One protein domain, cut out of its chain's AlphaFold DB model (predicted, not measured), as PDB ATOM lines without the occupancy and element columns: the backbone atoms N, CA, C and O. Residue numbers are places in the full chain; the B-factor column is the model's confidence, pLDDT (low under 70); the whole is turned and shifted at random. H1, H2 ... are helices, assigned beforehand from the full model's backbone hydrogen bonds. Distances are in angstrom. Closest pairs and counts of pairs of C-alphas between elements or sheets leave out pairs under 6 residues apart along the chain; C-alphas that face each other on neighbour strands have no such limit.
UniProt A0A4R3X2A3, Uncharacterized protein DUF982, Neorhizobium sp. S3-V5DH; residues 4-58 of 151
ATOM      1  N   THR A   4     -13.375  36.976   2.206       86.31
ATOM      2  CA  THR A   4     -14.048  37.130   3.510       86.31
ATOM      3  C   THR A   4     -13.503  36.232   4.631       86.31
ATOM      4  O   THR A   4     -13.316  36.692   5.750       86.31
ATOM      5  N   GLU A   5     -13.194  34.965   4.352       86.94
ATOM      6  CA  GLU A   5     -12.647  34.042   5.360       86.94
ATOM      7  C   GLU A   5     -11.176  34.328   5.711       86.94
ATOM      8  O   GLU A   5     -10.784  34.232   6.868       86.94
ATOM      9  N   ALA A   6     -10.341  34.707   4.738       84.62
ATOM     10  CA  ALA A   6      -8.962  35.117   5.020       84.62
ATOM     11  C   ALA A   6      -8.912  36.504   5.677       84.62
ATOM     12  O   ALA A   6      -8.008  36.773   6.461       84.62
ATOM     13  N   GLU A   7      -9.884  37.372   5.387       87.94
ATOM     14  CA  GLU A   7     -10.052  38.652   6.079       87.94
ATOM     15  C   GLU A   7     -10.391  38.431   7.555       87.94
ATOM     16  O   GLU A   7      -9.835  39.120   8.402       87.94
ATOM     17  N   ALA A   8     -11.233  37.439   7.868       87.94
ATOM     18  CA  ALA A   8     -11.559  37.085   9.247       87.94
ATOM     19  C   ALA A   8     -10.323  36.643  10.046       87.94
ATOM     20  O   ALA A   8     -10.148  37.100  11.168       87.94
ATOM     21  N   ILE A   9      -9.430  35.840   9.451       84.75
ATOM     22  CA  ILE A   9      -8.183  35.408  10.108       84.75
ATOM     23  C   ILE A   9      -7.300  36.614  10.459       84.75
ATOM     24  O   ILE A   9      -6.830  36.720  11.581       84.75
ATOM     25  N   PHE A  10      -7.110  37.569   9.545       85.81
ATOM     26  CA  PHE A  10      -6.350  38.785   9.872       85.81
ATOM     27  C   PHE A  10      -7.076  39.678  10.893       85.81
ATOM     28  O   PHE A  10      -6.440  40.261  11.772       85.81
ATOM     29  N   ALA A  11      -8.406  39.763  10.817       85.00
ATOM     30  CA  ALA A  11      -9.213  40.549  11.746       85.00
ATOM     31  C   ALA A  11      -9.190  39.994  13.183       85.00
ATOM     32  O   ALA A  11      -9.250  40.789  14.120       85.00
ATOM     33  N   GLU A  12      -9.055  38.672  13.368       84.00
ATOM     34  CA  GLU A  12      -8.860  38.027  14.684       84.00
ATOM     35  C   GLU A  12      -7.654  38.619  15.437       84.00
ATOM     36  O   GLU A  12      -7.686  38.733  16.662       84.00
ATOM     37  N   HIS A  13      -6.639  39.078  14.700       77.12
ATOM     38  CA  HIS A  13      -5.408  39.662  15.232       77.12
ATOM     39  C   HIS A  13      -5.342  41.191  15.079       77.12
ATOM     40  O   HIS A  13      -4.295  41.795  15.291       77.12
ATOM     41  N   GLY A  14      -6.453  41.846  14.716       79.19
ATOM     42  CA  GLY A  14      -6.506  43.302  14.551       79.19
ATOM     43  C   GLY A  14      -5.764  43.833  13.317       79.19
ATOM     44  O   GLY A  14      -5.505  45.031  13.233       79.19
ATOM     45  N   ILE A  15      -5.436  42.970  12.351       84.38
ATOM     46  CA  ILE A  15      -4.669  43.338  11.159       84.38
ATOM     47  C   ILE A  15      -5.621  43.796  10.055       84.38
ATOM     48  O   ILE A  15      -6.484  43.049   9.589       84.38
ATOM     49  N   GLN A  16      -5.429  45.021   9.572       85.94
ATOM     50  CA  GLN A  16      -6.219  45.565   8.475       85.94
ATOM     51  C   GLN A  16      -5.631  45.170   7.114       85.94
ATOM     52  O   GLN A  16      -4.478  45.451   6.787       85.94
ATOM     53  N   VAL A  17      -6.459  44.583   6.252       89.31
ATOM     54  CA  VAL A  17      -6.071  44.295   4.868       89.31
ATOM     55  C   VAL A  17      -6.128  45.575   4.030       89.31
ATOM     56  O   VAL A  17      -7.154  46.253   3.977       89.31
ATOM     57  N   VAL A  18      -5.034  45.894   3.338       90.06
ATOM     58  CA  VAL A  18      -4.936  47.018   2.397       90.06
ATOM     59  C   VAL A  18      -4.739  46.526   0.957       90.06
ATOM     60  O   VAL A  18      -4.249  45.412   0.738       90.06
ATOM     61  N   PRO A  19      -5.107  47.329  -0.061       89.38
ATOM     62  CA  PRO A  19      -4.936  46.937  -1.456       89.38
ATOM     63  C   PRO A  19      -3.479  46.615  -1.811       89.38
ATOM     64  O   PRO A  19      -2.552  47.259  -1.333       89.38
ATOM     65  N   ALA A  20      -3.267  45.681  -2.746       82.81
ATOM     66  CA  ALA A  20      -1.928  45.214  -3.132       82.81
ATOM     67  C   ALA A  20      -0.965  46.316  -3.627       82.81
ATOM     68  O   ALA A  20       0.254  46.159  -3.533       82.81
ATOM     69  N   HIS A  21      -1.510  47.416  -4.153       85.81
ATOM     70  CA  HIS A  21      -0.757  48.567  -4.654       85.81
ATOM     71  C   HIS A  21      -0.433  49.614  -3.573       85.81
ATOM     72  O   HIS A  21       0.280  50.573  -3.856       85.81
ATOM     73  N   VAL A  22      -0.943  49.446  -2.353       82.06
ATOM     74  CA  VAL A  22      -0.681  50.324  -1.211       82.06
ATOM     75  C   VAL A  22       0.432  49.711  -0.362       82.06
ATOM     76  O   VAL A  22       0.474  48.494  -0.159       82.06
ATOM     77  N   MET A  23       1.356  50.546   0.119       80.12
ATOM     78  CA  MET A  23       2.340  50.112   1.112       80.12
ATOM     79  C   MET A  23       1.660  50.027   2.483       80.12
ATOM     80  O   MET A  23       1.144  51.051   2.933       80.12
ATOM     81  N   PRO A  24       1.624  48.846   3.128       81.25
ATOM     82  CA  PRO A  24       1.023  48.709   4.449       81.25
ATOM     83  C   PRO A  24       1.840  49.459   5.506       81.25
ATOM     84  O   PRO A  24       3.071  49.496   5.435       81.25
ATOM     85  N   THR A  25       1.153  50.042   6.487       73.88
ATOM     86  CA  THR A  25       1.760  50.506   7.744       73.88
ATOM     87  C   THR A  25       1.738  49.395   8.797       73.88
ATOM     88  O   THR A  25       1.222  48.305   8.549       73.88
ATOM     89  N   VAL A  26       2.267  49.674   9.991       70.75
ATOM     90  CA  VAL A  26       2.123  48.786  11.158       70.75
ATOM     91  C   VAL A  26       0.638  48.459  11.376       70.75
ATOM     92  O   VAL A  26      -0.220  49.330  11.203       70.75
ATOM     93  N   GLY A  27       0.341  47.189  11.671       72.12
ATOM     94  CA  GLY A  27      -1.027  46.676  11.804       72.12
ATOM     95  C   GLY A  27      -1.774  46.471  10.479       72.12
ATOM     96  O   GLY A  27      -2.977  46.218  10.490       72.12
ATOM     97  N   GLN A  28      -1.102  46.584   9.326       83.25
ATOM     98  CA  GLN A  28      -1.715  46.386   8.012       83.25
ATOM     99  C   GLN A  28      -0.997  45.321   7.181       83.25
ATOM    100  O   GLN A  28       0.210  45.121   7.289       83.25
ATOM    101  N   THR A  29      -1.724  44.661   6.277       85.25
ATOM    102  CA  THR A  29      -1.144  43.676   5.354       85.25
ATOM    103  C   THR A  29      -1.744  43.754   3.958       85.25
ATOM    104  O   THR A  29      -2.915  44.065   3.772       85.25
ATOM    105  N   ARG A  30      -0.943  43.401   2.952       88.44
ATOM    106  CA  ARG A  30      -1.395  43.210   1.561       88.44
ATOM    107  C   ARG A  30      -1.410  41.742   1.126       88.44
ATOM    108  O   ARG A  30      -1.677  41.436  -0.034       88.44
ATOM    109  N   ALA A  31      -1.088  40.817   2.033       87.12
ATOM    110  CA  ALA A  31      -0.849  39.405   1.724       87.12
ATOM    111  C   ALA A  31      -2.127  38.540   1.654       87.12
ATOM    112  O   ALA A  31      -2.038  37.311   1.693       87.12
ATOM    113  N   ILE A  32      -3.309  39.146   1.489       90.31
ATOM    114  CA  ILE A  32      -4.602  38.447   1.543       90.31
ATOM    115  C   ILE A  32      -4.733  37.312   0.524       90.31
ATOM    116  O   ILE A  32      -5.137  36.205   0.866       90.31
ATOM    117  N   ALA A  33      -4.273  37.530  -0.710       86.19
ATOM    118  CA  ALA A  33      -4.293  36.505  -1.751       86.19
ATOM    119  C   ALA A  33      -3.311  35.350  -1.476       86.19
ATOM    120  O   ALA A  33      -3.446  34.261  -2.029       86.19
ATOM    121  N   THR A  34      -2.280  35.570  -0.659       85.69
ATOM    122  CA  THR A  34      -1.367  34.503  -0.236       85.69
ATOM    123  C   THR A  34      -2.004  33.669   0.865       85.69
ATOM    124  O   THR A  34      -2.006  32.446   0.745       85.69
ATOM    125  N   LEU A  35      -2.610  34.312   1.866       84.81
ATOM    126  CA  LEU A  35      -3.311  33.604   2.936       84.81
ATOM    127  C   LEU A  35      -4.496  32.795   2.392       84.81
ATOM    128  O   LEU A  35      -4.638  31.625   2.730       84.81
ATOM    129  N   ASP A  36      -5.279  33.359   1.468       85.81
ATOM    130  CA  ASP A  36      -6.390  32.660   0.810       85.81
ATOM    131  C   ASP A  36      -5.923  31.413   0.036       85.81
ATOM    132  O   ASP A  36      -6.543  30.357   0.111       85.81
ATOM    133  N   ARG A  37      -4.765  31.479  -0.640       85.25
ATOM    134  CA  ARG A  37      -4.166  30.310  -1.312       85.25
ATOM    135  C   ARG A  37      -3.726  29.227  -0.329       85.25
ATOM    136  O   ARG A  37      -3.872  28.048  -0.637       85.25
ATOM    137  N   ILE A  38      -3.172  29.612   0.820       80.19
ATOM    138  CA  ILE A  38      -2.773  28.678   1.880       80.19
ATOM    139  C   ILE A  38      -4.021  28.022   2.479       80.19
ATOM    140  O   ILE A  38      -4.073  26.795   2.547       80.19
ATOM    141  N   ARG A  39      -5.048  28.817   2.807       87.06
ATOM    142  CA  ARG A  39      -6.348  28.343   3.304       87.06
ATOM    143  C   ARG A  39      -6.974  27.337   2.346       87.06
ATOM    144  O   ARG A  39      -7.244  26.208   2.736       87.06
ATOM    145  N   ASN A  40      -7.091  27.690   1.067       85.88
ATOM    146  CA  ASN A  40      -7.671  26.812   0.048       85.88
ATOM    147  C   ASN A  40      -6.882  25.505  -0.150       85.88
ATOM    148  O   ASN A  40      -7.441  24.514  -0.610       85.88
ATOM    149  N   ARG A  41      -5.580  25.491   0.166       85.00
ATOM    150  CA  ARG A  41      -4.713  24.322  -0.026       85.00
ATOM    151  C   ARG A  41      -4.615  23.419   1.201       85.00
ATOM    152  O   ARG A  41      -4.457  22.213   1.038       85.00
ATOM    153  N   PHE A  42      -4.663  23.992   2.399       84.00
ATOM    154  CA  PHE A  42      -4.328  23.295   3.645       84.00
ATOM    155  C   PHE A  42      -5.402  23.420   4.738       84.00
ATOM    156  O   PHE A  42      -5.271  22.798   5.790       84.00
ATOM    157  N   GLY A  43      -6.466  24.184   4.492       84.81
ATOM    158  CA  GLY A  43      -7.552  24.444   5.433       84.81
ATOM    159  C   GLY A  43      -7.271  25.588   6.413       84.81
ATOM    160  O   GLY A  43      -6.137  26.043   6.587       84.81
ATOM    161  N   ASP A  44      -8.332  26.039   7.079       80.62
ATOM    162  CA  ASP A  44      -8.341  27.225   7.948       80.62
ATOM    163  C   ASP A  44      -7.380  27.118   9.126       80.62
ATOM    164  O   ASP A  44      -6.663  28.066   9.434       80.62
ATOM    165  N   HIS A  45      -7.314  25.946   9.761       80.38
ATOM    166  CA  HIS A  45      -6.420  25.726  10.898       80.38
ATOM    167  C   HIS A  45      -4.946  25.882  10.498       80.38
ATOM    168  O   HIS A  45      -4.135  26.380  11.274       80.38
ATOM    169  N   HIS A  46      -4.588  25.476   9.277       77.56
ATOM    170  CA  HIS A  46      -3.228  25.649   8.781       77.56
ATOM    171  C   HIS A  46      -2.948  27.111   8.424       77.56
ATOM    172  O   HIS A  46      -1.869  27.614   8.712       77.56
ATOM    173  N   ALA A  47      -3.921  27.809   7.833       75.38
ATOM    174  CA  ALA A  47      -3.790  29.230   7.529       75.38
ATOM    175  C   ALA A  47      -3.606  30.081   8.798       75.38
ATOM    176  O   ALA A  47      -2.700  30.910   8.820       75.38
ATOM    177  N   ARG A  48      -4.384  29.819   9.859       78.88
ATOM    178  CA  ARG A  48      -4.203  30.454  11.175       78.88
ATOM    179  C   ARG A  48      -2.823  30.169  11.761       78.88
ATOM    180  O   ARG A  48      -2.116  31.098  12.110       78.88
ATOM    181  N   PHE A  49      -2.387  28.907  11.767       72.00
ATOM    182  CA  PHE A  49      -1.062  28.549  12.288       72.00
ATOM    183  C   PHE A  49       0.083  29.236  11.531       72.00
ATOM    184  O   PHE A  49       1.085  29.614  12.128       72.00
ATOM    185  N   VAL A  50      -0.033  29.388  10.209       69.19
ATOM    186  CA  VAL A  50       0.985  30.080   9.405       69.19
ATOM    187  C   VAL A  50       1.004  31.581   9.694       69.19
ATOM    188  O   VAL A  50       2.082  32.170   9.712       69.19
ATOM    189  N   GLU A  51      -0.155  32.194   9.921       69.12
ATOM    190  CA  GLU A  51      -0.271  33.597  10.330       69.12
ATOM    191  C   GLU A  51       0.346  33.805  11.725       69.12
ATOM    192  O   GLU A  51       1.297  34.577  11.860       69.12
ATOM    193  N   GLU A  52      -0.048  32.984  12.701       65.88
ATOM    194  CA  GLU A  52       0.522  32.977  14.051       65.88
ATOM    195  C   GLU A  52       2.038  32.732  14.031       65.88
ATOM    196  O   GLU A  52       2.789  33.383  14.756       65.88
ATOM    197  N   ALA A  53       2.527  31.813  13.192       59.41
ATOM    198  CA  ALA A  53       3.955  31.538  13.053       59.41
ATOM    199  C   ALA A  53       4.710  32.693  12.378       59.41
ATOM    200  O   ALA A  53       5.870  32.941  12.710       59.41
ATOM    201  N   ALA A  54       4.078  33.408  11.444       64.38
ATOM    202  CA  ALA A  54       4.649  34.606  10.837       64.38
ATOM    203  C   ALA A  54       4.756  35.748  11.861       64.38
ATOM    204  O   ALA A  54       5.796  36.401  11.918       64.38
ATOM    205  N   MET A  55       3.744  35.923  12.717       62.12
ATOM    206  CA  MET A  55       3.791  36.842  13.861       62.12
ATOM    207  C   MET A  55       4.871  36.418  14.869       62.12
ATOM    208  O   MET A  55       5.703  37.225  15.286       62.12
ATOM    209  N   ALA A  56       4.940  35.123  15.192       56.94
ATOM    210  CA  ALA A  56       5.944  34.551  16.087       56.94
ATOM    211  C   ALA A  56       7.377  34.663  15.542       56.94
ATOM    212  O   ALA A  56       8.329  34.708  16.319       56.94
ATOM    213  N   ASN A  57       7.550  34.769  14.222       63.47
ATOM    214  CA  ASN A  57       8.845  35.009  13.593       63.47
ATOM    215  C   ASN A  57       9.346  36.447  13.793       63.47
ATOM    216  O   ASN A  57      10.324  36.806  13.162       63.47
ATOM    217  N   THR A  58       8.701  37.263  14.636       75.88
ATOM    218  CA  THR A  58       9.205  38.560  15.125       75.88
ATOM    219  C   THR A  58       9.619  38.527  16.600       75.88
ATOM    220  O   THR A  58      10.168  39.509  17.107       75.88
TER     221      THR A  58
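AT A GLANCE: This is residues 4 to 58 of the 151 residues of the protein "Uncharacterized protein DUF982" of Neorhizobium sp. S3-V5DH (UniProt A0A4R3X2A3). The longest helix, H3, and helix H2 make a V with its corner at Gly 43, and a shorter helix, H1, packs across H2 on one side of this V. A wide loop, residues 13 to 31, bulges at the end of the domain away from that corner, drawn together where residues 16 to 17 pair in parallel with residues 28 to 29. The printed part has 55 residues with three named helices, in the order H1, H2, H3 along the chain, and no named strand; the class is all helix. The whole is compact, with a radius of gyration of the C-alphas of 10.6 A, and its C-alphas span 28 by 22 by 16 A along the three main axes.

IN THESE COORDINATES: Find C-alpha 44 at (-8.341, 27.225, 7.948); from there H3, residues 44 to 56, runs 18.0 A from first to last C-alpha and ends at C-alpha 56, (5.944, 34.551, 16.087). Before it along the chain is H2, residues 32 to 42, 15.3 A long. Go back to the first printed residue, Thr 4, with its C-alpha at (-14.048, 37.130, 3.510), and you are at the beginning of H1, residues 4 to 12, 12.4 A long.

HOW THE PARTS SIT: Begin again at H3, which touches H2 with residues 46 to 51 alone. Look at Arg 39 and Ala 47, whose C-alphas, 5.0 A apart, are the closest of the two helices. H2 and H3 run opposite ways at a steep tilt of 53 degrees. From H2 go to H1, which touches it; the closest C-alphas are those of Ala 6 and Asp 36, 5.5 A apart. Their lines are about perpendicular, at 77 degrees. H1 and H3 are close but not clearly touching, and their closest C-alphas, those of Ile 9 and Arg 48, are 6.4 A apart. These two run the same way at a steep tilt of 39 degrees. In the backbones of H1, H2 and H3, every O i to N i+4 pair is within hydrogen-bond range.

THE WHOLE: The two C-alphas farthest apart are those of His 21, in the loop, and His 45, in H3, at 28.2 A. The printed part, residues 4 to 58, has no cut, and its first and last C-alphas are 26.0 A apart. The link from H1 to H2 is long, with 19 residues, while the link from H2 to H3 is tight, with one residue. In this predicted model the mean pLDDT of the printed part is 80.3; look at residues 50 to 57, of which 50 to 56 belong to H3, for the values under 70.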